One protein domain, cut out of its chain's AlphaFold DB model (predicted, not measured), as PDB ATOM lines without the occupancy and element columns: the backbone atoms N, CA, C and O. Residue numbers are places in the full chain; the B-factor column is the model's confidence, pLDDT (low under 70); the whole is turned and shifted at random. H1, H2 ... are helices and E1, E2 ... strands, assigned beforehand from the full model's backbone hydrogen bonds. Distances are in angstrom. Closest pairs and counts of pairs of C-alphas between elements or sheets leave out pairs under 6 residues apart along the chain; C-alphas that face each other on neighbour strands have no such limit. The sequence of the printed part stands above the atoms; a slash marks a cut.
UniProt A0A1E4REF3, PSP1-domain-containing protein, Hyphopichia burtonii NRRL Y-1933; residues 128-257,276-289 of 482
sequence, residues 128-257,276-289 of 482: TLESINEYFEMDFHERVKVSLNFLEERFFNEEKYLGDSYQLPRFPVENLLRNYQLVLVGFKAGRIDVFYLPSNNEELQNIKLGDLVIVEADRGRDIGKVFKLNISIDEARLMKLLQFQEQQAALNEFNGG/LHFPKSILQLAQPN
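This is residues 128 to 257 and 276 to 289 of the 482 residues of the protein "PSP1-domain-containing protein" of Hyphopichia burtonii NRRL Y-1933 (UniProt A0A1E4REF3). The body is a small closed barrel of five strands, E1 to E5, with helices set round its outside; the longest, H5, packs on E2 and E1 with its residues 233 to 243 and runs on as an arm whose end, residues 250 to 256, sticks out. The printed part has 144 residues with five named helices and five named strands, in the order H1 H2 H3 E1 E2 H4 E3 E4 H5 E5. The ring runs E1 E2 E5 E3 E4 and back to E1, mixed; the class is mixed, helices and strands. The whole is compact, with a radius of gyration of the C-alphas of 15.9 A, and spans 48 by 39 by 30 A.

Begin at the barrel, where E1, residues 181 to 186, and E2, residues 192 to 197, form an antiparallel hairpin, with N 183 and O 195 2.9 A apart. E2 is parallel to E5, residues 280 to 285; look at N 196 and O 280, 2.9 A. E5 is antiparallel to E3, residues 212 to 217, with N 214 and O 284 2.9 A apart. E3 and E4, residues 220 to 231, form a second antiparallel hairpin, with N 213 and O 224 at 2.9 A. E4 bends by 90 degrees at residue 228 and is antiparallel to E1, with N 227 and O 184 at 2.9 A; these five pairs are within hydrogen-bond range. Outside the barrel, H5, residues 233 to 255, has a height over the sheet of 10.1 A; its closest C-alphas to E2 are Ala 236 and Val 194, 6.3 A. H4, residues 202 to 205, is also outside, over none of the strands; Leu 204 and Gln 284 of E5 are the closest C-alphas, 6.6 A. H1, residues 128 to 137, is on the barrel, with C-alphas of Phe 136 and Lys 225 of E4 closest at 6.9 A. H2, residues 148 to 161, is only just on it, with 5 pairs of C-alphas within 10 A, and H3, residues 174 to 179, only just not, with 4. Every O i to N i+4 pair is within range in H1, 8 of 10 in H2, 17 of 19 in H5 and 0 of 2 in H3, where 2 of 3 O i to N i+3 pairs are; H4 is too short for one.

Find C-alpha 128 at (111.180, -46.289, 131.665), where H1 begins. H5 runs 33.4 A from C-alpha 233 at (82.187, -66.601, 130.632); E4 measures 24.0 A and H2 20.3 A. E5 ends at C-alpha 285, (98.221, -54.088, 141.320).

The farthest C-alphas, Glu 202 and Gly 256, are 51.1 A apart. Residues 258 to 275 are not printed, and C-alphas 257 and 276 stand 23.3 A apart across the cut. The link from H2 to H3 is long, 12 residues. Mean pLDDT of the printed part is 81.8; 27 residues are under 70, among them 144 to 152 and 250 to 257.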
ATOM      1  N   THR A 128     111.383 -45.101 130.825       84.56
ATOM      2  CA  THR A 128     111.180 -46.289 131.665       84.56
ATOM      3  C   THR A 128     109.829 -46.945 131.369       84.56
ATOM      4  O   THR A 128     109.780 -48.154 131.147       84.56
ATOM      5  N   LEU A 129     108.747 -46.160 131.313       85.31
ATOM      6  CA  LEU A 129     107.411 -46.651 130.958       85.31
ATOM      7  C   LEU A 129     107.338 -47.146 129.508       85.31
ATOM      8  O   LEU A 129     106.753 -48.197 129.260       85.31
ATOM      9  N   GLU A 130     107.960 -46.440 128.563       87.25
ATOM     10  CA  GLU A 130     108.030 -46.847 127.154       87.25
ATOM     11  C   GLU A 130     108.715 -48.215 127.000       87.25
ATOM     12  O   GLU A 130     108.148 -49.130 126.406       87.25
ATOM     13  N   SER A 131     109.864 -48.408 127.657       87.62
ATOM     14  CA  SER A 131     110.607 -49.680 127.674       87.62
ATOM     15  C   SER A 131     109.826 -50.855 128.286       87.62
ATOM     16  O   SER A 131     110.119 -52.019 127.983       87.62
ATOM     17  N   ILE A 132     108.866 -50.563 129.173       90.38
ATOM     18  CA  ILE A 132     107.984 -51.543 129.827       90.38
ATOM     19  C   ILE A 132     106.754 -51.835 128.960       90.38
ATOM     20  O   ILE A 132     106.369 -52.997 128.842       90.38
ATOM     21  N   ASN A 133     106.174 -50.826 128.307       88.25
ATOM     22  CA  ASN A 133     105.105 -51.021 127.327       88.25
ATOM     23  C   ASN A 133     105.600 -51.856 126.141       88.25
ATOM     24  O   ASN A 133     104.975 -52.861 125.813       88.25
ATOM     25  N   GLU A 134     106.775 -51.528 125.590       88.06
ATOM     26  CA  GLU A 134     107.448 -52.315 124.547       88.06
ATOM     27  C   GLU A 134     107.579 -53.794 124.952       88.06
ATOM     28  O   GLU A 134     107.309 -54.683 124.155       88.06
ATOM     29  N   TYR A 135     107.927 -54.074 126.211       90.62
ATOM     30  CA  TYR A 135     108.090 -55.439 126.715       90.62
ATOM     31  C   TYR A 135     106.781 -56.273 126.720       90.62
ATOM     32  O   TYR A 135     106.852 -57.501 126.613       90.62
ATOM     33  N   PHE A 136     105.603 -55.643 126.830       89.31
ATOM     34  CA  PHE A 136     104.299 -56.330 126.776       89.31
ATOM     35  C   PHE A 136     103.623 -56.276 125.399       89.31
ATOM     36  O   PHE A 136     102.866 -57.185 125.069       89.31
ATOM     37  N   GLU A 137     103.858 -55.225 124.612       83.69
ATOM     38  CA  GLU A 137     103.133 -54.963 123.356       83.69
ATOM     39  C   GLU A 137     103.923 -55.347 122.099       83.69
ATOM     40  O   GLU A 137     103.319 -55.607 121.055       83.69
ATOM     41  N   MET A 138     105.259 -55.398 122.168       79.75
ATOM     42  CA  MET A 138     106.113 -55.755 121.034       79.75
ATOM     43  C   MET A 138     106.674 -57.171 121.177       79.75
ATOM     44  O   MET A 138     107.321 -57.521 122.164       79.75
ATOM     45  N   ASP A 139     106.487 -57.968 120.128       78.31
ATOM     46  CA  ASP A 139     107.195 -59.227 119.929       78.31
ATOM     47  C   ASP A 139     108.145 -59.099 118.735       78.31
ATOM     48  O   ASP A 139     107.739 -59.220 117.579       78.31
ATOM     49  N   PHE A 140     109.428 -58.872 119.021       74.88
ATOM     50  CA  PHE A 140     110.496 -58.804 118.015       74.88
ATOM     51  C   PHE A 140     110.684 -60.098 117.216       74.88
ATOM     52  O   PHE A 140     111.414 -60.104 116.226       74.88
ATOM     53  N   HIS A 141     110.071 -61.194 117.662       75.00
ATOM     54  CA  HIS A 141     110.208 -62.508 117.055       75.00
ATOM     55  C   HIS A 141     108.946 -62.957 116.308       75.00
ATOM     56  O   HIS A 141     108.894 -64.103 115.868       75.00
ATOM     57  N   GLU A 142     107.961 -62.065 116.137       73.81
ATOM     58  CA  GLU A 142     106.743 -62.284 115.338       73.81
ATOM     59  C   GLU A 142     106.024 -63.613 115.644       73.81
ATOM     60  O   GLU A 142     105.510 -64.277 114.744       73.81
ATOM     61  N   ARG A 143     105.983 -64.022 116.919       70.25
ATOM     62  CA  ARG A 143     105.210 -65.192 117.358       70.25
ATOM     63  C   ARG A 143     103.736 -64.824 117.391       70.25
ATOM     64  O   ARG A 143     102.922 -65.459 116.730       70.25
ATOM     65  N   VAL A 144     103.408 -63.761 118.133       65.56
ATOM     66  CA  VAL A 144     102.071 -63.151 118.164       65.56
ATOM     67  C   VAL A 144     102.194 -61.655 118.470       65.56
ATOM     68  O   VAL A 144     102.610 -61.263 119.562       65.56
ATOM     69  N   LYS A 145     101.768 -60.793 117.538       60.88
ATOM     70  CA  LYS A 145     101.625 -59.353 117.797       60.88
ATOM     71  C   LYS A 145     100.330 -59.092 118.570       60.88
ATOM     72  O   LYS A 145      99.288 -58.866 117.966       60.88
ATOM     73  N   VAL A 146     100.388 -59.082 119.901       61.12
ATOM     74  CA  VAL A 146      99.225 -58.716 120.732       61.12
ATOM     75  C   VAL A 146      99.087 -57.197 120.820       61.12
ATOM     76  O   VAL A 146      99.554 -56.545 121.749       61.12
ATOM     77  N   SER A 147      98.411 -56.638 119.818       65.00
ATOM     78  CA  SER A 147      97.720 -55.353 119.927       65.00
ATOM     79  C   SER A 147      96.240 -55.573 120.260       65.00
ATOM     80  O   SER A 147      95.706 -56.661 120.046       65.00
ATOM     81  N   LEU A 148      95.552 -54.526 120.730       65.88
ATOM     82  CA  LEU A 148      94.093 -54.557 120.911       65.88
ATOM     83  C   LEU A 148      93.378 -54.953 119.610       65.88
ATOM     84  O   LEU A 148      92.599 -55.899 119.618       65.88
ATOM     85  N   ASN A 149      93.749 -54.340 118.482       67.00
ATOM     86  CA  ASN A 149      93.183 -54.657 117.166       67.00
ATOM     87  C   ASN A 149      93.356 -56.139 116.780       67.00
ATOM     88  O   ASN A 149      92.449 -56.723 116.200       67.00
ATOM     89  N   PHE A 150      94.501 -56.759 117.100       67.44
ATOM     90  CA  PHE A 150      94.733 -58.181 116.813       67.44
ATOM     91  C   PHE A 150      93.829 -59.083 117.663       67.44
ATOM     92  O   PHE A 150      93.322 -60.093 117.178       67.44
ATOM     93  N   LEU A 151      93.599 -58.712 118.926       66.31
ATOM     94  CA  LEU A 151      92.649 -59.417 119.786       66.31
ATOM     95  C   LEU A 151      91.216 -59.262 119.260       66.31
ATOM     96  O   LEU A 151      90.504 -60.254 119.177       66.31
ATOM     97  N   GLU A 152      90.806 -58.054 118.873       69.50
ATOM     98  CA  GLU A 152      89.478 -57.771 118.307       69.50
ATOM     99  C   GLU A 152      89.219 -58.552 117.008       69.50
ATOM    100  O   GLU A 152      88.186 -59.209 116.885       69.50
ATOM    101  N   GLU A 153      90.176 -58.560 116.075       70.31
ATOM    102  CA  GLU A 153      90.101 -59.344 114.834       70.31
ATOM    103  C   GLU A 153      90.037 -60.854 115.115       70.31
ATOM    104  O   GLU A 153      89.272 -61.587 114.479       70.31
ATOM    105  N   ARG A 154      90.795 -61.336 116.108       68.44
ATOM    106  CA  ARG A 154      90.732 -62.732 116.550       68.44
ATOM    107  C   ARG A 154      89.357 -63.082 117.129       68.44
ATOM    108  O   ARG A 154      88.773 -64.074 116.700       68.44
ATOM    109  N   PHE A 155      88.811 -62.253 118.021       69.12
ATOM    110  CA  PHE A 155      87.472 -62.458 118.583       69.12
ATOM    111  C   PHE A 155      86.385 -62.466 117.499       69.12
ATOM    112  O   PHE A 155      85.516 -63.332 117.542       69.12
ATOM    113  N   PHE A 156      86.456 -61.582 116.498       68.56
ATOM    114  CA  PHE A 156      85.497 -61.556 115.384       68.56
ATOM    115  C   PHE A 156      85.504 -62.863 114.570       68.56
ATOM    116  O   PHE A 156      84.455 -63.437 114.283       68.56
ATOM    117  N   ASN A 157      86.688 -63.400 114.258       67.56
ATOM    118  CA  ASN A 157      86.817 -64.683 113.554       67.56
ATOM    119  C   ASN A 157      86.343 -65.892 114.390       67.56
ATOM    120  O   ASN A 157      85.985 -66.941 113.838       67.56
ATOM    121  N   GLU A 158      86.351 -65.762 115.716       70.19
ATOM    122  CA  GLU A 158      85.972 -66.808 116.665       70.19
ATOM    123  C   GLU A 158      84.517 -66.673 117.170       70.19
ATOM    124  O   GLU A 158      83.994 -67.620 117.760       70.19
ATOM    125  N   GLU A 159      83.817 -65.570 116.867       70.81
ATOM    126  CA  GLU A 159      82.417 -65.309 117.256       70.81
ATOM    127  C   GLU A 159      81.454 -66.408 116.767       70.81
ATOM    128  O   GLU A 159      80.485 -66.750 117.447       70.81
ATOM    129  N   LYS A 160      81.791 -67.081 115.656       71.94
ATOM    130  CA  LYS A 160      81.083 -68.277 115.162       71.94
ATOM    131  C   LYS A 160      80.956 -69.406 116.201       71.94
ATOM    132  O   LYS A 160      80.024 -70.197 116.103       71.94
ATOM    133  N   TYR A 161      81.869 -69.487 117.175       68.75
ATOM    134  CA  TYR A 161      81.862 -70.480 118.257       68.75
ATOM    135  C   TYR A 161      81.073 -70.039 119.501       68.75
ATOM    136  O   TYR A 161      80.920 -70.838 120.424       68.75
ATOM    137  N   LEU A 162      80.594 -68.790 119.546       72.75
ATOM    138  CA  LEU A 162      79.761 -68.252 120.631       72.75
ATOM    139  C   LEU A 162      78.254 -68.424 120.362       72.75
ATOM    140  O   LEU A 162      77.447 -68.199 121.259       72.75
ATOM    141  N   GLY A 163      77.860 -68.823 119.147       68.38
ATOM    142  CA  GLY A 163      76.461 -69.091 118.800       68.38
ATOM    143  C   GLY A 163      75.911 -70.378 119.431       68.38
ATOM    144  O   GLY A 163      76.647 -71.345 119.623       68.38
ATOM    145  N   ASP A 164      74.594 -70.422 119.669       64.69
ATOM    146  CA  ASP A 164      73.879 -71.493 120.398       64.69
ATOM    147  C   ASP A 164      74.115 -72.931 119.884       64.69
ATOM    148  O   ASP A 164      73.880 -73.909 120.600       64.69
ATOM    149  N   SER A 165      74.571 -73.086 118.639       65.94
ATOM    150  CA  SER A 165      74.931 -74.375 118.040       65.94
ATOM    151  C   SER A 165      76.221 -74.985 118.609       65.94
ATOM    152  O   SER A 165      76.396 -76.205 118.532       65.94
ATOM    153  N   TYR A 166      77.108 -74.175 119.196       63.84
ATOM    154  CA  TYR A 166      78.394 -74.601 119.745       63.84
ATOM    155  C   TYR A 166      78.339 -74.700 121.273       63.84
ATOM    156  O   TYR A 166      78.463 -73.722 122.007       63.84
ATOM    157  N   GLN A 167      78.213 -75.927 121.786       73.94
ATOM    158  CA  GLN A 167      78.290 -76.185 123.225       73.94
ATOM    159  C   GLN A 167      79.748 -76.143 123.706       73.94
ATOM    160  O   GLN A 167      80.417 -77.174 123.802       73.94
ATOM    161  N   LEU A 168      80.242 -74.940 124.014       78.88
ATOM    162  CA  LEU A 168      81.568 -74.745 124.604       78.88
ATOM    163  C   LEU A 168      81.715 -75.551 125.914       78.88
ATOM    164  O   LEU A 168      80.808 -75.524 126.757       78.88
ATOM    165  N   PRO A 169      82.855 -76.241 126.138       79.44
ATOM    166  CA  PRO A 169      83.102 -76.954 127.385       79.44
ATOM    167  C   PRO A 169      82.985 -76.026 128.600       79.44
ATOM    168  O   PRO A 169      83.465 -74.893 128.592       79.44
ATOM    169  N   ARG A 170      82.336 -76.498 129.667       81.56
ATOM    170  CA  ARG A 170      82.137 -75.701 130.884       81.56
ATOM    171  C   ARG A 170      83.368 -75.742 131.783       81.56
ATOM    172  O   ARG A 170      84.070 -76.749 131.859       81.56
ATOM    173  N   PHE A 171      83.578 -74.664 132.532       81.50
ATOM    174  CA  PHE A 171      84.560 -74.658 133.609       81.50
ATOM    175  C   PHE A 171      84.134 -75.596 134.748       81.50
ATOM    176  O   PHE A 171      82.955 -75.601 135.120       81.50
ATOM    177  N   PRO A 172      85.073 -76.333 135.369       69.50
ATOM    178  CA  PRO A 172      84.796 -76.993 136.635       69.50
ATOM    179  C   PRO A 172      84.416 -75.923 137.672       69.50
ATOM    180  O   PRO A 172      85.177 -74.995 137.920       69.50
ATOM    181  N   VAL A 173      83.229 -76.051 138.270       74.62
ATOM    182  CA  VAL A 173      82.668 -75.099 139.256       74.62
ATOM    183  C   VAL A 173      82.381 -73.684 138.698       74.62
ATOM    184  O   VAL A 173      82.525 -72.677 139.390       74.62
ATOM    185  N   GLU A 174      81.883 -73.599 137.457       74.12
ATOM    186  CA  GLU A 174      81.443 -72.358 136.779       74.12
ATOM    187  C   GLU A 174      80.587 -71.402 137.639       74.12
ATOM    188  O   GLU A 174      80.709 -70.187 137.501       74.12
ATOM    189  N   ASN A 175      79.746 -71.917 138.544       74.50
ATOM    190  CA  ASN A 175      78.872 -71.098 139.397       74.50
ATOM    191  C   ASN A 175      79.633 -70.049 140.231       74.50
ATOM    192  O   ASN A 175      79.053 -69.020 140.563       74.50
ATOM    193  N   LEU A 176      80.913 -70.283 140.543       75.06
ATOM    194  CA  LEU A 176      81.771 -69.302 141.215       75.06
ATOM    195  C   LEU A 176      82.093 -68.101 140.311       75.06
ATOM    196  O   LEU A 176      82.067 -66.966 140.774       75.06
ATOM    197  N   LEU A 177      82.345 -68.337 139.017       77.81
ATOM    198  CA  LEU A 177      82.741 -67.298 138.057       77.81
ATOM    199  C   LEU A 177      81.635 -66.274 137.796       77.81
ATOM    200  O   LEU A 177      81.942 -65.136 137.471       77.81
ATOM    201  N   ARG A 178      80.361 -66.633 137.997       77.31
ATOM    202  CA  ARG A 178      79.224 -65.703 137.851       77.31
ATOM    203  C   ARG A 178      79.267 -64.523 138.828       77.31
ATOM    204  O   ARG A 178      78.621 -63.515 138.574       77.31
ATOM    205  N   ASN A 179      80.024 -64.654 139.918       82.81
ATOM    206  CA  ASN A 179      80.187 -63.626 140.947       82.81
ATOM    207  C   ASN A 179      81.529 -62.874 140.831       82.81
ATOM    208  O   ASN A 179      81.827 -62.030 141.679       82.81
ATOM    209  N   TYR A 180      82.347 -63.190 139.820       86.69
ATOM    210  CA  TYR A 180      83.649 -62.569 139.593       86.69
ATOM    211  C   TYR A 180      83.699 -61.854 138.243       86.69
ATOM    212  O   TYR A 180      83.204 -62.340 137.232       86.69
ATOM    213  N   GLN A 181      84.370 -60.709 138.223       90.69
ATOM    214  CA  GLN A 181      84.693 -59.996 136.994       90.69
ATOM    215  C   GLN A 181      85.907 -60.664 136.332       90.69
ATOM    216  O   GLN A 181      86.933 -60.866 136.988       90.69
ATOM    217  N   LEU A 182      85.798 -61.015 135.046       93.50
ATOM    218  CA  LEU A 182      86.897 -61.613 134.279       93.50
ATOM    219  C   LEU A 182      87.671 -60.558 133.487       93.50
ATOM    220  O   LEU A 182      87.105 -59.585 132.981       93.50
ATOM    221  N   VAL A 183      88.979 -60.775 133.378       94.19
ATOM    222  CA  VAL A 183      89.957 -59.837 132.819       94.19
ATOM    223  C   VAL A 183      90.943 -60.588 131.930       94.19
ATOM    224  O   VAL A 183      91.447 -61.645 132.316       94.19
ATOM    225  N   LEU A 184      91.259 -60.027 130.762       92.81
ATOM    226  CA  LEU A 184      92.365 -60.485 129.926       92.81
ATOM    227  C   LEU A 184      93.661 -59.828 130.383       92.81
ATOM    228  O   LEU A 184      93.779 -58.596 130.372       92.81
ATOM    229  N   VAL A 185      94.642 -60.654 130.726       94.12
ATOM    230  CA  VAL A 185      95.990 -60.209 131.073       94.12
ATOM    231  C   VAL A 185      96.963 -60.759 130.036       94.12
ATOM    232  O   VAL A 185      96.980 -61.957 129.747       94.12
ATOM    233  N   GLY A 186      97.764 -59.867 129.465       91.56
ATOM    234  CA  GLY A 186      98.826 -60.192 128.522       91.56
ATOM    235  C   GLY A 186     100.198 -60.149 129.183       91.56
ATOM    236  O   GLY A 186     100.444 -59.406 130.135       91.56
ATOM    237  N   PHE A 187     101.092 -60.972 128.662       92.44
ATOM    238  CA  PHE A 187     102.454 -61.187 129.129       92.44
ATOM    239  C   PHE A 187     103.426 -60.955 127.969       92.44
ATOM    240  O   PHE A 187     103.043 -60.424 126.926       92.44
ATOM    241  N   LYS A 188     104.697 -61.330 128.139       88.25
ATOM    242  CA  LYS A 188     105.703 -61.119 127.098       88.25
ATOM    243  C   LYS A 188     105.297 -61.821 125.803       88.25
ATOM    244  O   LYS A 188     104.840 -62.966 125.835       88.25
ATOM    245  N   ALA A 189     105.564 -61.157 124.678       76.88
ATOM    246  CA  ALA A 189     105.520 -61.750 123.344       76.88
ATOM    247  C   ALA A 189     104.213 -62.514 123.066       76.88
ATOM    248  O   ALA A 189     104.193 -63.691 122.695       76.88
ATOM    249  N   GLY A 190     103.115 -61.815 123.346       76.94
ATOM    250  CA  GLY A 190     101.768 -62.185 122.947       76.94
ATOM    251  C   GLY A 190     101.124 -63.360 123.678       76.94
ATOM    252  O   GLY A 190     100.020 -63.766 123.319       76.94
ATOM    253  N   ARG A 191     101.742 -63.881 124.744       86.06
ATOM    254  CA  ARG A 191     101.048 -64.789 125.663       86.06
ATOM    255  C   ARG A 191      99.922 -64.022 126.365       86.06
ATOM    256  O   ARG A 191     100.194 -63.072 127.090       86.06
ATOM    257  N   ILE A 192      98.680 -64.463 126.197       87.62
ATOM    258  CA  ILE A 192      97.491 -63.931 126.885       87.62
ATOM    259  C   ILE A 192      96.839 -65.023 127.731       87.62
ATOM    260  O   ILE A 192      96.926 -66.207 127.397       87.62
ATOM    261  N   ASP A 193      96.196 -64.639 128.832       91.94
ATOM    262  CA  ASP A 193      95.339 -65.540 129.600       91.94
ATOM    263  C   ASP A 193      94.224 -64.770 130.338       91.94
ATOM    264  O   ASP A 193      94.324 -63.561 130.569       91.94
ATOM    265  N   VAL A 194      93.148 -65.473 130.689       93.50
ATOM    266  CA  VAL A 194      91.991 -64.943 131.417       93.50
ATOM    267  C   VAL A 194      92.150 -65.194 132.915       93.50
ATOM    268  O   VAL A 194      92.397 -66.319 133.362       93.50
ATOM    269  N   PHE A 195      91.944 -64.136 133.692       95.38
ATOM    270  CA  PHE A 195      91.981 -64.134 135.151       95.38
ATOM    271  C   PHE A 195      90.669 -63.595 135.716       95.38
ATOM    272  O   PHE A 195      89.918 -62.912 135.020       95.38
ATOM    273  N   TYR A 196      90.402 -63.885 136.986       94.50
ATOM    274  CA  TYR A 196      89.280 -63.313 137.723       94.50
ATOM    275  C   TYR A 196      89.763 -62.327 138.793       94.50
ATOM    276  O   TYR A 196      90.808 -62.523 139.425       94.50
ATOM    277  N   LEU A 197      88.982 -61.270 139.008       92.69
ATOM    278  CA  LEU A 197      89.165 -60.320 140.103       92.69
ATOM    279  C   LEU A 197      88.443 -60.848 141.355       92.69
ATOM    280  O   LEU A 197      87.228 -61.065 141.305       92.69
ATOM    281  N   PRO A 198      89.146 -61.079 142.479       88.44
ATOM    282  CA  PRO A 198      88.513 -61.522 143.713       88.44
ATOM    283  C   PRO A 198      87.762 -60.356 144.378       88.44
ATOM    284  O   PRO A 198      88.319 -59.288 144.622       88.44
ATOM    285  N   SER A 199      86.486 -60.571 144.710       79.62
ATOM    286  CA  SER A 199      85.545 -59.525 145.156       79.62
ATOM    287  C   SER A 199      85.879 -58.859 146.505       79.62
ATOM    288  O   SER A 199      85.180 -57.943 146.921       79.62
ATOM    289  N   ASN A 200      86.907 -59.335 147.213       79.62
ATOM    290  CA  ASN A 200      87.283 -58.913 148.565       79.62
ATOM    291  C   ASN A 200      88.425 -57.880 148.616       79.62
ATOM    292  O   ASN A 200      88.885 -57.565 149.712       79.62
ATOM    293  N   ASN A 201      88.910 -57.390 147.472       79.94
ATOM    294  CA  ASN A 201      90.014 -56.432 147.403       79.94
ATOM    295  C   ASN A 201      89.561 -55.115 146.744       79.94
ATOM    296  O   ASN A 201      89.327 -55.070 145.538       79.94
ATOM    297  N   GLU A 202      89.445 -54.047 147.539       81.44
ATOM    298  CA  GLU A 202      88.989 -52.720 147.088       81.44
ATOM    299  C   GLU A 202      89.941 -52.070 146.069       81.44
ATOM    300  O   GLU A 202      89.485 -51.408 145.136       81.44
ATOM    301  N   GLU A 203      91.256 -52.303 146.178       80.31
ATOM    302  CA  GLU A 203      92.242 -51.769 145.224       80.31
ATOM    303  C   GLU A 203      92.012 -52.325 143.811       80.31
ATOM    304  O   GLU A 203      92.156 -51.613 142.817       80.31
ATOM    305  N   LEU A 204      91.590 -53.590 143.724       86.12
ATOM    306  CA  LEU A 204      91.320 -54.282 142.465       86.12
ATOM    307  C   LEU A 204      89.982 -53.892 141.818       86.12
ATOM    308  O   LEU A 204      89.791 -54.181 140.641       86.12
ATOM    309  N   GLN A 205      89.077 -53.208 142.528       81.12
ATOM    310  CA  GLN A 205      87.816 -52.723 141.941       81.12
ATOM    311  C   GLN A 205      88.026 -51.541 140.980       81.12
ATOM    312  O   GLN A 205      87.211 -51.320 140.088       81.12
ATOM    313  N   ASN A 206      89.123 -50.792 141.140       86.88
ATOM    314  CA  ASN A 206      89.427 -49.588 140.356       86.88
ATOM    315  C   ASN A 206      90.405 -49.832 139.190       86.88
ATOM    316  O   ASN A 206      90.913 -48.872 138.607       86.88
ATOM    317  N   ILE A 207      90.670 -51.103 138.871       92.81
ATOM    318  CA  ILE A 207      91.594 -51.549 137.822       92.81
ATOM    319  C   ILE A 207      91.189 -51.052 136.424       92.81
ATOM    320  O   ILE A 207      90.010 -51.034 136.060       92.81
ATOM    321  N   LYS A 208      92.179 -50.657 135.620       93.62
ATOM    322  CA  LYS A 208      92.004 -50.041 134.298       93.62
ATOM    323  C   LYS A 208      92.756 -50.792 133.206       93.62
ATOM    324  O   LYS A 208      93.662 -51.584 133.454       93.62
ATOM    325  N   LEU A 209      92.380 -50.508 131.960       92.50
ATOM    326  CA  LEU A 209      93.140 -50.945 130.791       92.50
ATOM    327  C   LEU A 209      94.555 -50.361 130.846       92.50
ATOM    328  O   LEU A 209      94.734 -49.170 131.093       92.50
ATOM    329  N   GLY A 210      95.548 -51.209 130.600       91.69
ATOM    330  CA  GLY A 210      96.960 -50.857 130.661       91.69
ATOM    331  C   GLY A 210      97.614 -50.969 132.040       91.69
ATOM    332  O   GLY A 210      98.843 -50.909 132.093       91.69
ATOM    333  N   ASP A 211      96.852 -51.189 133.119       94.62
ATOM    334  CA  ASP A 211      97.427 -51.411 134.450       94.62
ATOM    335  C   ASP A 211      98.305 -52.670 134.472       94.62
ATOM    336  O   ASP A 211      98.038 -53.667 133.792       94.62
ATOM    337  N   LEU A 212      99.358 -52.626 135.287       95.88
ATOM    338  CA  LEU A 212     100.218 -53.773 135.551       95.88
ATOM    339  C   LEU A 212      99.743 -54.481 136.817       95.88
ATOM    340  O   LEU A 212      99.544 -53.851 137.856       95.88
ATOM    341  N   VAL A 213      99.580 -55.798 136.735       96.75
ATOM    342  CA  VAL A 213      99.045 -56.638 137.810       96.75
ATOM    343  C   VAL A 213      99.951 -57.816 138.118       96.75
ATOM    344  O   VAL A 213     100.560 -58.410 137.226       96.75
ATOM    345  N   ILE A 214      99.982 -58.189 139.395       97.12
ATOM    346  CA  ILE A 214     100.541 -59.460 139.842       97.12
ATOM    347  C   ILE A 214      99.421 -60.497 139.851       97.12
ATOM    348  O   ILE A 214      98.384 -60.309 140.490       97.12
ATOM    349  N   VAL A 215      99.651 -61.611 139.167       97.19
ATOM    350  CA  VAL A 215      98.690 -62.709 139.023       97.19
ATOM    351  C   VAL A 215      99.217 -64.002 139.632       97.19
ATOM    352  O   VAL A 215     100.427 -64.209 139.783       97.19
ATOM    353  N   GLU A 216      98.301 -64.905 139.951       96.44
ATOM    354  CA  GLU A 216      98.624 -66.275 140.321       96.44
ATOM    355  C   GLU A 216      99.095 -67.089 139.100       96.44
ATOM    356  O   GLU A 216      98.457 -67.120 138.048       96.44
ATOM    357  N   ALA A 217     100.220 -67.791 139.244       93.56
ATOM    358  CA  ALA A 217     100.820 -68.632 138.209       93.56
ATOM    359  C   ALA A 217     100.851 -70.110 138.639       93.56
ATOM    360  O   ALA A 217     100.679 -70.423 139.813       93.56
ATOM    361  N   ASP A 218     101.152 -71.039 137.713       85.50
ATOM    362  CA  ASP A 218     101.238 -72.489 138.023       85.50
ATOM    363  C   ASP A 218     102.138 -72.795 139.230       85.50
ATOM    364  O   ASP A 218     101.963 -73.798 139.922       85.50
ATOM    365  N   ARG A 219     103.175 -71.965 139.421       82.69
ATOM    366  CA  ARG A 219     104.139 -72.058 140.516       82.69
ATOM    367  C   ARG A 219     104.546 -70.673 140.992       82.69
ATOM    368  O   ARG A 219     105.666 -70.237 140.747       82.69
ATOM    369  N   GLY A 220     103.649 -70.019 141.722       93.69
ATOM    370  CA  GLY A 220     103.918 -68.750 142.388       93.69
ATOM    371  C   GLY A 220     103.212 -67.588 141.707       93.69
ATOM    372  O   GLY A 220     101.997 -67.640 141.550       93.69
ATOM    373  N   ARG A 221     103.956 -66.535 141.364       96.62
ATOM    374  CA  ARG A 221     103.385 -65.285 140.843       96.62
ATOM    375  C   ARG A 221     104.032 -64.864 139.534       96.62
ATOM    376  O   ARG A 221     105.242 -65.051 139.367       96.62
ATOM    377  N   ASP A 222     103.233 -64.268 138.659       97.12
ATOM    378  CA  ASP A 222     103.685 -63.631 137.421       97.12
ATOM    379  C   ASP A 222     103.203 -62.172 137.338       97.12
ATOM    380  O   ASP A 222     102.346 -61.772 138.125       97.12
ATOM    381  N   ILE A 223     103.761 -61.384 136.416       97.06
ATOM    382  CA  ILE A 223     103.380 -59.983 136.177       97.06
ATOM    383  C   ILE A 223     102.870 -59.830 134.747       97.06
ATOM    384  O   ILE A 223     103.513 -60.305 133.810       97.06
ATOM    385  N   GLY A 224     101.728 -59.172 134.584       95.94
ATOM    386  CA  GLY A 224     101.091 -58.971 133.288       95.94
ATOM    387  C   GLY A 224     100.418 -57.609 133.171       95.94
ATOM    388  O   GLY A 224     100.264 -56.898 134.166       95.94
ATOM    389  N   LYS A 225     100.026 -57.254 131.950       95.00
ATOM    390  CA  LYS A 225      99.332 -56.011 131.606       95.00
ATOM    391  C   LYS A 225      97.861 -56.287 131.298       95.00
ATOM    392  O   LYS A 225      97.551 -57.258 130.609       95.00
ATOM    393  N   VAL A 226      96.955 -55.452 131.796       94.56
ATOM    394  CA  VAL A 226      95.510 -55.567 131.544       94.56
ATOM    395  C   VAL A 226      95.187 -55.117 130.117       94.56
ATOM    396  O   VAL A 226      95.408 -53.955 129.777       94.56
ATOM    397  N   PHE A 227      94.622 -56.011 129.297       90.06
ATOM    398  CA  PHE A 227      94.229 -55.713 127.908       90.06
ATOM    399  C   PHE A 227      92.715 -55.583 127.703       90.06
ATOM    400  O   PHE A 227      92.292 -54.791 126.867       90.06
ATOM    401  N   LYS A 228      91.884 -56.326 128.446       90.88
ATOM    402  CA  LYS A 228      90.415 -56.253 128.341       90.88
ATOM    403  C   LYS A 228      89.776 -56.506 129.705       90.88
ATOM    404  O   LYS A 228      90.163 -57.442 130.398       90.88
ATOM    405  N   LEU A 229      88.801 -55.684 130.080       91.69
ATOM    406  CA  LEU A 229      87.969 -55.863 131.275       91.69
ATOM    407  C   LEU A 229      86.617 -56.476 130.883       91.69
ATOM    408  O   LEU A 229      86.212 -56.377 129.728       91.69
ATOM    409  N   ASN A 230      85.900 -57.036 131.860       89.81
ATOM    410  CA  ASN A 230      84.522 -57.527 131.714       89.81
ATOM    411  C   ASN A 230      84.357 -58.611 130.639       89.81
ATOM    412  O   ASN A 230      83.389 -58.598 129.881       89.81
ATOM    413  N   ILE A 231      85.300 -59.553 130.577       90.50
ATOM    414  CA  ILE A 231      85.188 -60.711 129.688       90.50
ATOM    415  C   ILE A 231      84.006 -61.596 130.110       90.50
ATOM    416  O   ILE A 231      83.813 -61.886 131.294       90.50
ATOM    417  N   SER A 232      83.214 -62.036 129.136       88.88
ATOM    418  CA  SER A 232      82.122 -62.984 129.353       88.88
ATOM    419  C   SER A 232      82.647 -64.389 129.670       88.88
ATOM    420  O   SER A 232      83.764 -64.770 129.314       88.88
ATOM    421  N   ILE A 233      81.822 -65.207 130.331       88.50
ATOM    422  CA  ILE A 233      82.187 -66.601 130.632       88.50
ATOM    423  C   ILE A 233      82.419 -67.394 129.333       88.50
ATOM    424  O   ILE A 233      83.286 -68.266 129.308       88.50
ATOM    425  N   ASP A 234      81.704 -67.074 128.254       85.75
ATOM    426  CA  ASP A 234      81.822 -67.755 126.962       85.75
ATOM    427  C   ASP A 234      83.098 -67.382 126.202       85.75
ATOM    428  O   ASP A 234      83.827 -68.283 125.787       85.75
ATOM    429  N   GLU A 235      83.466 -66.098 126.144       86.50
ATOM    430  CA  GLU A 235      84.799 -65.678 125.678       86.50
ATOM    431  C   GLU A 235      85.915 -66.349 126.494       86.50
ATOM    432  O   GLU A 235      86.909 -66.816 125.935       86.50
ATOM    433  N   ALA A 236      85.758 -66.453 127.819       89.25
ATOM    434  CA  ALA A 236      86.743 -67.112 128.673       89.25
ATOM    435  C   ALA A 236      86.868 -68.618 128.381       89.25
ATOM    436  O   ALA A 236      87.986 -69.145 128.349       89.25
ATOM    437  N   ARG A 237      85.747 -69.319 128.145       87.19
ATOM    438  CA  ARG A 237      85.744 -70.733 127.721       87.19
ATOM    439  C   ARG A 237      86.425 -70.902 126.369       87.19
ATOM    440  O   ARG A 237      87.268 -71.783 126.229       87.19
ATOM    441  N   LEU A 238      86.075 -70.054 125.404       85.25
ATOM    442  CA  LEU A 238      86.625 -70.041 124.051       85.25
ATOM    443  C   LEU A 238      88.149 -69.853 124.079       85.25
ATOM    444  O   LEU A 238      88.875 -70.710 123.579       85.25
ATOM    445  N   MET A 239      88.646 -68.825 124.775       84.44
ATOM    446  CA  MET A 239      90.084 -68.590 124.973       84.44
ATOM    447  C   MET A 239      90.797 -69.805 125.588       84.44
ATOM    448  O   MET A 239      91.873 -70.199 125.133       84.44
ATOM    449  N   LYS A 240      90.188 -70.451 126.592       86.19
ATOM    450  CA  LYS A 240      90.750 -71.647 127.241       86.19
ATOM    451  C   LYS A 240      90.706 -72.896 126.359       86.19
ATOM    452  O   LYS A 240      91.631 -73.707 126.423       86.19
ATOM    453  N   LEU A 241      89.681 -73.043 125.522       83.62
ATOM    454  CA  LEU A 241      89.579 -74.112 124.529       83.62
ATOM    455  C   LEU A 241      90.648 -73.958 123.441       83.62
ATOM    456  O   LEU A 241      91.322 -74.931 123.116       83.62
ATOM    457  N   LEU A 242      90.845 -72.743 122.927       81.25
ATOM    458  CA  LEU A 242      91.838 -72.444 121.893       81.25
ATOM    459  C   LEU A 242      93.266 -72.644 122.406       81.25
ATOM    460  O   LEU A 242      94.054 -73.318 121.750       81.25
ATOM    461  N   GLN A 243      93.572 -72.168 123.619       80.75
ATOM    462  CA  GLN A 243      94.851 -72.430 124.296       80.75
ATOM    463  C   GLN A 243      95.127 -73.942 124.432       80.75
ATOM    464  O   GLN A 243      96.257 -74.398 124.245       80.75
ATOM    465  N   PHE A 244      94.095 -74.738 124.730       81.56
ATOM    466  CA  PHE A 244      94.198 -76.195 124.809       81.56
ATOM    467  C   PHE A 244      94.358 -76.864 123.428       81.56
ATOM    468  O   PHE A 244      95.133 -77.812 123.290       81.56
ATOM    469  N   GLN A 245      93.669 -76.375 122.392       77.69
ATOM    470  CA  GLN A 245      93.825 -76.851 121.012       77.69
ATOM    471  C   GLN A 245      95.225 -76.554 120.460       77.69
ATOM    472  O   GLN A 245      95.852 -77.451 119.904       77.69
ATOM    473  N   GLU A 246      95.750 -75.347 120.680       75.75
ATOM    474  CA  GLU A 246      97.109 -74.940 120.299       75.75
ATOM    475  C   GLU A 246      98.165 -75.830 120.978       75.75
ATOM    476  O   GLU A 246      99.063 -76.363 120.321       75.75
ATOM    477  N   GLN A 247      97.997 -76.106 122.279       74.25
ATOM    478  CA  GLN A 247      98.863 -77.035 123.006       74.25
ATOM    479  C   GLN A 247      98.799 -78.470 122.448       74.25
ATOM    480  O   GLN A 247      99.827 -79.147 122.398       74.25
ATOM    481  N   GLN A 248      97.624 -78.950 122.025       74.25
ATOM    482  CA  GLN A 248      97.497 -80.263 121.380       74.25
ATOM    483  C   GLN A 248      98.082 -80.289 119.965       74.25
ATOM    484  O   GLN A 248      98.712 -81.280 119.602       74.25
ATOM    485  N   ALA A 249      97.923 -79.225 119.174       70.62
ATOM    486  CA  ALA A 249      98.528 -79.109 117.848       70.62
ATOM    487  C   ALA A 249     100.055 -79.210 117.934       70.62
ATOM    488  O   ALA A 249     100.645 -80.090 117.306       70.62
ATOM    489  N   ALA A 250     100.668 -78.444 118.841       67.12
ATOM    490  CA  ALA A 250     102.104 -78.497 119.115       67.12
ATOM    491  C   ALA A 250     102.606 -79.862 119.646       67.12
ATOM    492  O   ALA A 250     103.809 -80.122 119.628       67.12
ATOM    493  N   LEU A 251     101.720 -80.744 120.126       67.00
ATOM    494  CA  LEU A 251     102.048 -82.131 120.489       67.00
ATOM    495  C   LEU A 251     101.827 -83.115 119.326       67.00
ATOM    496  O   LEU A 251     102.584 -84.079 119.196       67.00
ATOM    497  N   ASN A 252     100.811 -82.883 118.492       64.50
ATOM    498  CA  ASN A 252     100.355 -83.812 117.455       64.50
ATOM    499  C   ASN A 252     101.045 -83.627 116.096       64.50
ATOM    500  O   ASN A 252     101.220 -84.626 115.395       64.50
ATOM    501  N   GLU A 253     101.494 -82.417 115.734       56.31
ATOM    502  CA  GLU A 253     102.243 -82.183 114.482       56.31
ATOM    503  C   GLU A 253     103.480 -83.094 114.375       56.31
ATOM    504  O   GLU A 253     103.794 -83.619 113.308       56.31
ATOM    505  N   PHE A 254     104.127 -83.396 115.507       50.84
ATOM    506  CA  PHE A 254     105.285 -84.294 115.575       50.84
ATOM    507  C   PHE A 254     104.955 -85.795 115.472       50.84
ATOM    508  O   PHE A 254     105.881 -86.604 115.401       50.84
ATOM    509  N   ASN A 255     103.673 -86.175 115.454       48.62
ATOM    510  CA  ASN A 255     103.207 -87.560 115.300       48.62
ATOM    511  C   ASN A 255     102.568 -87.840 113.921       48.62
ATOM    512  O   ASN A 255     102.099 -88.953 113.692       48.62
ATOM    513  N   GLY A 256     102.541 -86.868 112.999       42.38
ATOM    514  CA  GLY A 256     102.086 -87.077 111.615       42.38
ATOM    515  C   GLY A 256     100.576 -87.288 111.428       42.38
ATOM    516  O   GLY A 256     100.145 -87.685 110.348       42.38
ATOM    517  N   GLY A 257      99.765 -87.023 112.456       37.28
ATOM    518  CA  GLY A 257      98.306 -87.022 112.353       37.28
ATOM    519  C   GLY A 257      97.798 -85.656 111.902       37.28
ATOM    520  O   GLY A 257      97.816 -84.713 112.690       37.28
ATOM    521  N   LEU A 276      88.380 -77.634 130.914       81.75
ATOM    522  CA  LEU A 276      89.036 -76.333 130.814       81.75
ATOM    523  C   LEU A 276      89.677 -75.952 132.151       81.75
ATOM    524  O   LEU A 276      89.056 -76.057 133.212       81.75
ATOM    525  N   HIS A 277      90.911 -75.454 132.096       84.06
ATOM    526  CA  HIS A 277      91.561 -74.886 133.269       84.06
ATOM    527  C   HIS A 277      90.804 -73.638 133.735       84.06
ATOM    528  O   HIS A 277      90.657 -72.674 132.985       84.06
ATOM    529  N   PHE A 278      90.347 -73.669 134.988       87.62
ATOM    530  CA  PHE A 278      89.678 -72.549 135.644       87.62
ATOM    531  C   PHE A 278      90.568 -71.283 135.604       87.62
ATOM    532  O   PHE A 278      91.780 -71.409 135.828       87.62
ATOM    533  N   PRO A 279      90.014 -70.086 135.316       92.38
ATOM    534  CA  PRO A 279      90.752 -68.822 135.372       92.38
ATOM    535  C   PRO A 279      91.435 -68.626 136.729       92.38
ATOM    536  O   PRO A 279      90.879 -68.993 137.762       92.38
ATOM    537  N   LYS A 280      92.635 -68.045 136.754       94.44
ATOM    538  CA  LYS A 280      93.379 -67.809 138.008       94.44
ATOM    539  C   LYS A 280      93.080 -66.435 138.597       94.44
ATOM    540  O   LYS A 280      92.509 -65.581 137.922       94.44
ATOM    541  N   SER A 281      93.480 -66.213 139.844       94.69
ATOM    542  CA  SER A 281      93.257 -64.935 140.523       94.69
ATOM    543  C   SER A 281      94.234 -63.836 140.074       94.69
ATOM    544  O   SER A 281      95.441 -64.065 139.920       94.69
ATOM    545  N   ILE A 282      93.721 -62.612 139.915       96.44
ATOM    546  CA  ILE A 282      94.532 -61.394 140.046       96.44
ATOM    547  C   ILE A 282      94.758 -61.160 141.545       96.44
ATOM    548  O   ILE A 282      93.807 -61.176 142.325       96.44
ATOM    549  N   LEU A 283      96.014 -60.974 141.955       95.06
ATOM    550  CA  LEU A 283      96.394 -60.885 143.368       95.06
ATOM    551  C   LEU A 283      96.431 -59.435 143.868       95.06
ATOM    552  O   LEU A 283      95.927 -59.149 144.951       95.06
ATOM    553  N   GLN A 284      97.045 -58.539 143.092       94.81
ATOM    554  CA  GLN A 284      97.208 -57.112 143.409       94.81
ATOM    555  C   GLN A 284      97.609 -56.315 142.155       94.81
ATOM    556  O   GLN A 284      98.093 -56.892 141.176       94.81
ATOM    557  N   LEU A 285      97.494 -54.987 142.221       95.69
ATOM    558  CA  LEU A 285      98.221 -54.088 141.320       95.69
ATOM    559  C   LEU A 285      99.736 -54.215 141.563       95.69
ATOM    560  O   LEU A 285     100.186 -54.383 142.701       95.69
ATOM    561  N   ALA A 286     100.524 -54.150 140.491       95.44
ATOM    562  CA  ALA A 286     101.976 -54.227 140.569       95.44
ATOM    563  C   ALA A 286     102.553 -52.958 141.208       95.44
ATOM    564  O   ALA A 286     102.268 -51.835 140.789       95.44
ATOM    565  N   GLN A 287     103.398 -53.142 142.215       94.50
ATOM    566  CA  GLN A 287     104.015 -52.036 142.941       94.50
ATOM    567  C   GLN A 287     105.145 -51.389 142.112       94.50
ATOM    568  O   GLN A 287     105.769 -52.069 141.295       94.50
ATOM    569  N   PRO A 288     105.496 -50.103 142.314       92.06
ATOM    570  CA  PRO A 288     106.514 -49.423 141.498       92.06
ATOM    571  C   PRO A 288     107.880 -50.135 141.462       92.06
ATOM    572  O   PRO A 288     108.558 -50.158 140.435       92.06
ATOM    573  N   ASN A 289     108.272 -50.781 142.563       92.69
ATOM    574  CA  ASN A 289     109.481 -51.606 142.639       92.69
ATOM    575  C   ASN A 289     109.366 -52.940 141.873       92.69
ATOM    576  O   ASN A 289     110.384 -53.465 141.420       92.69
TER     577      ASN A 289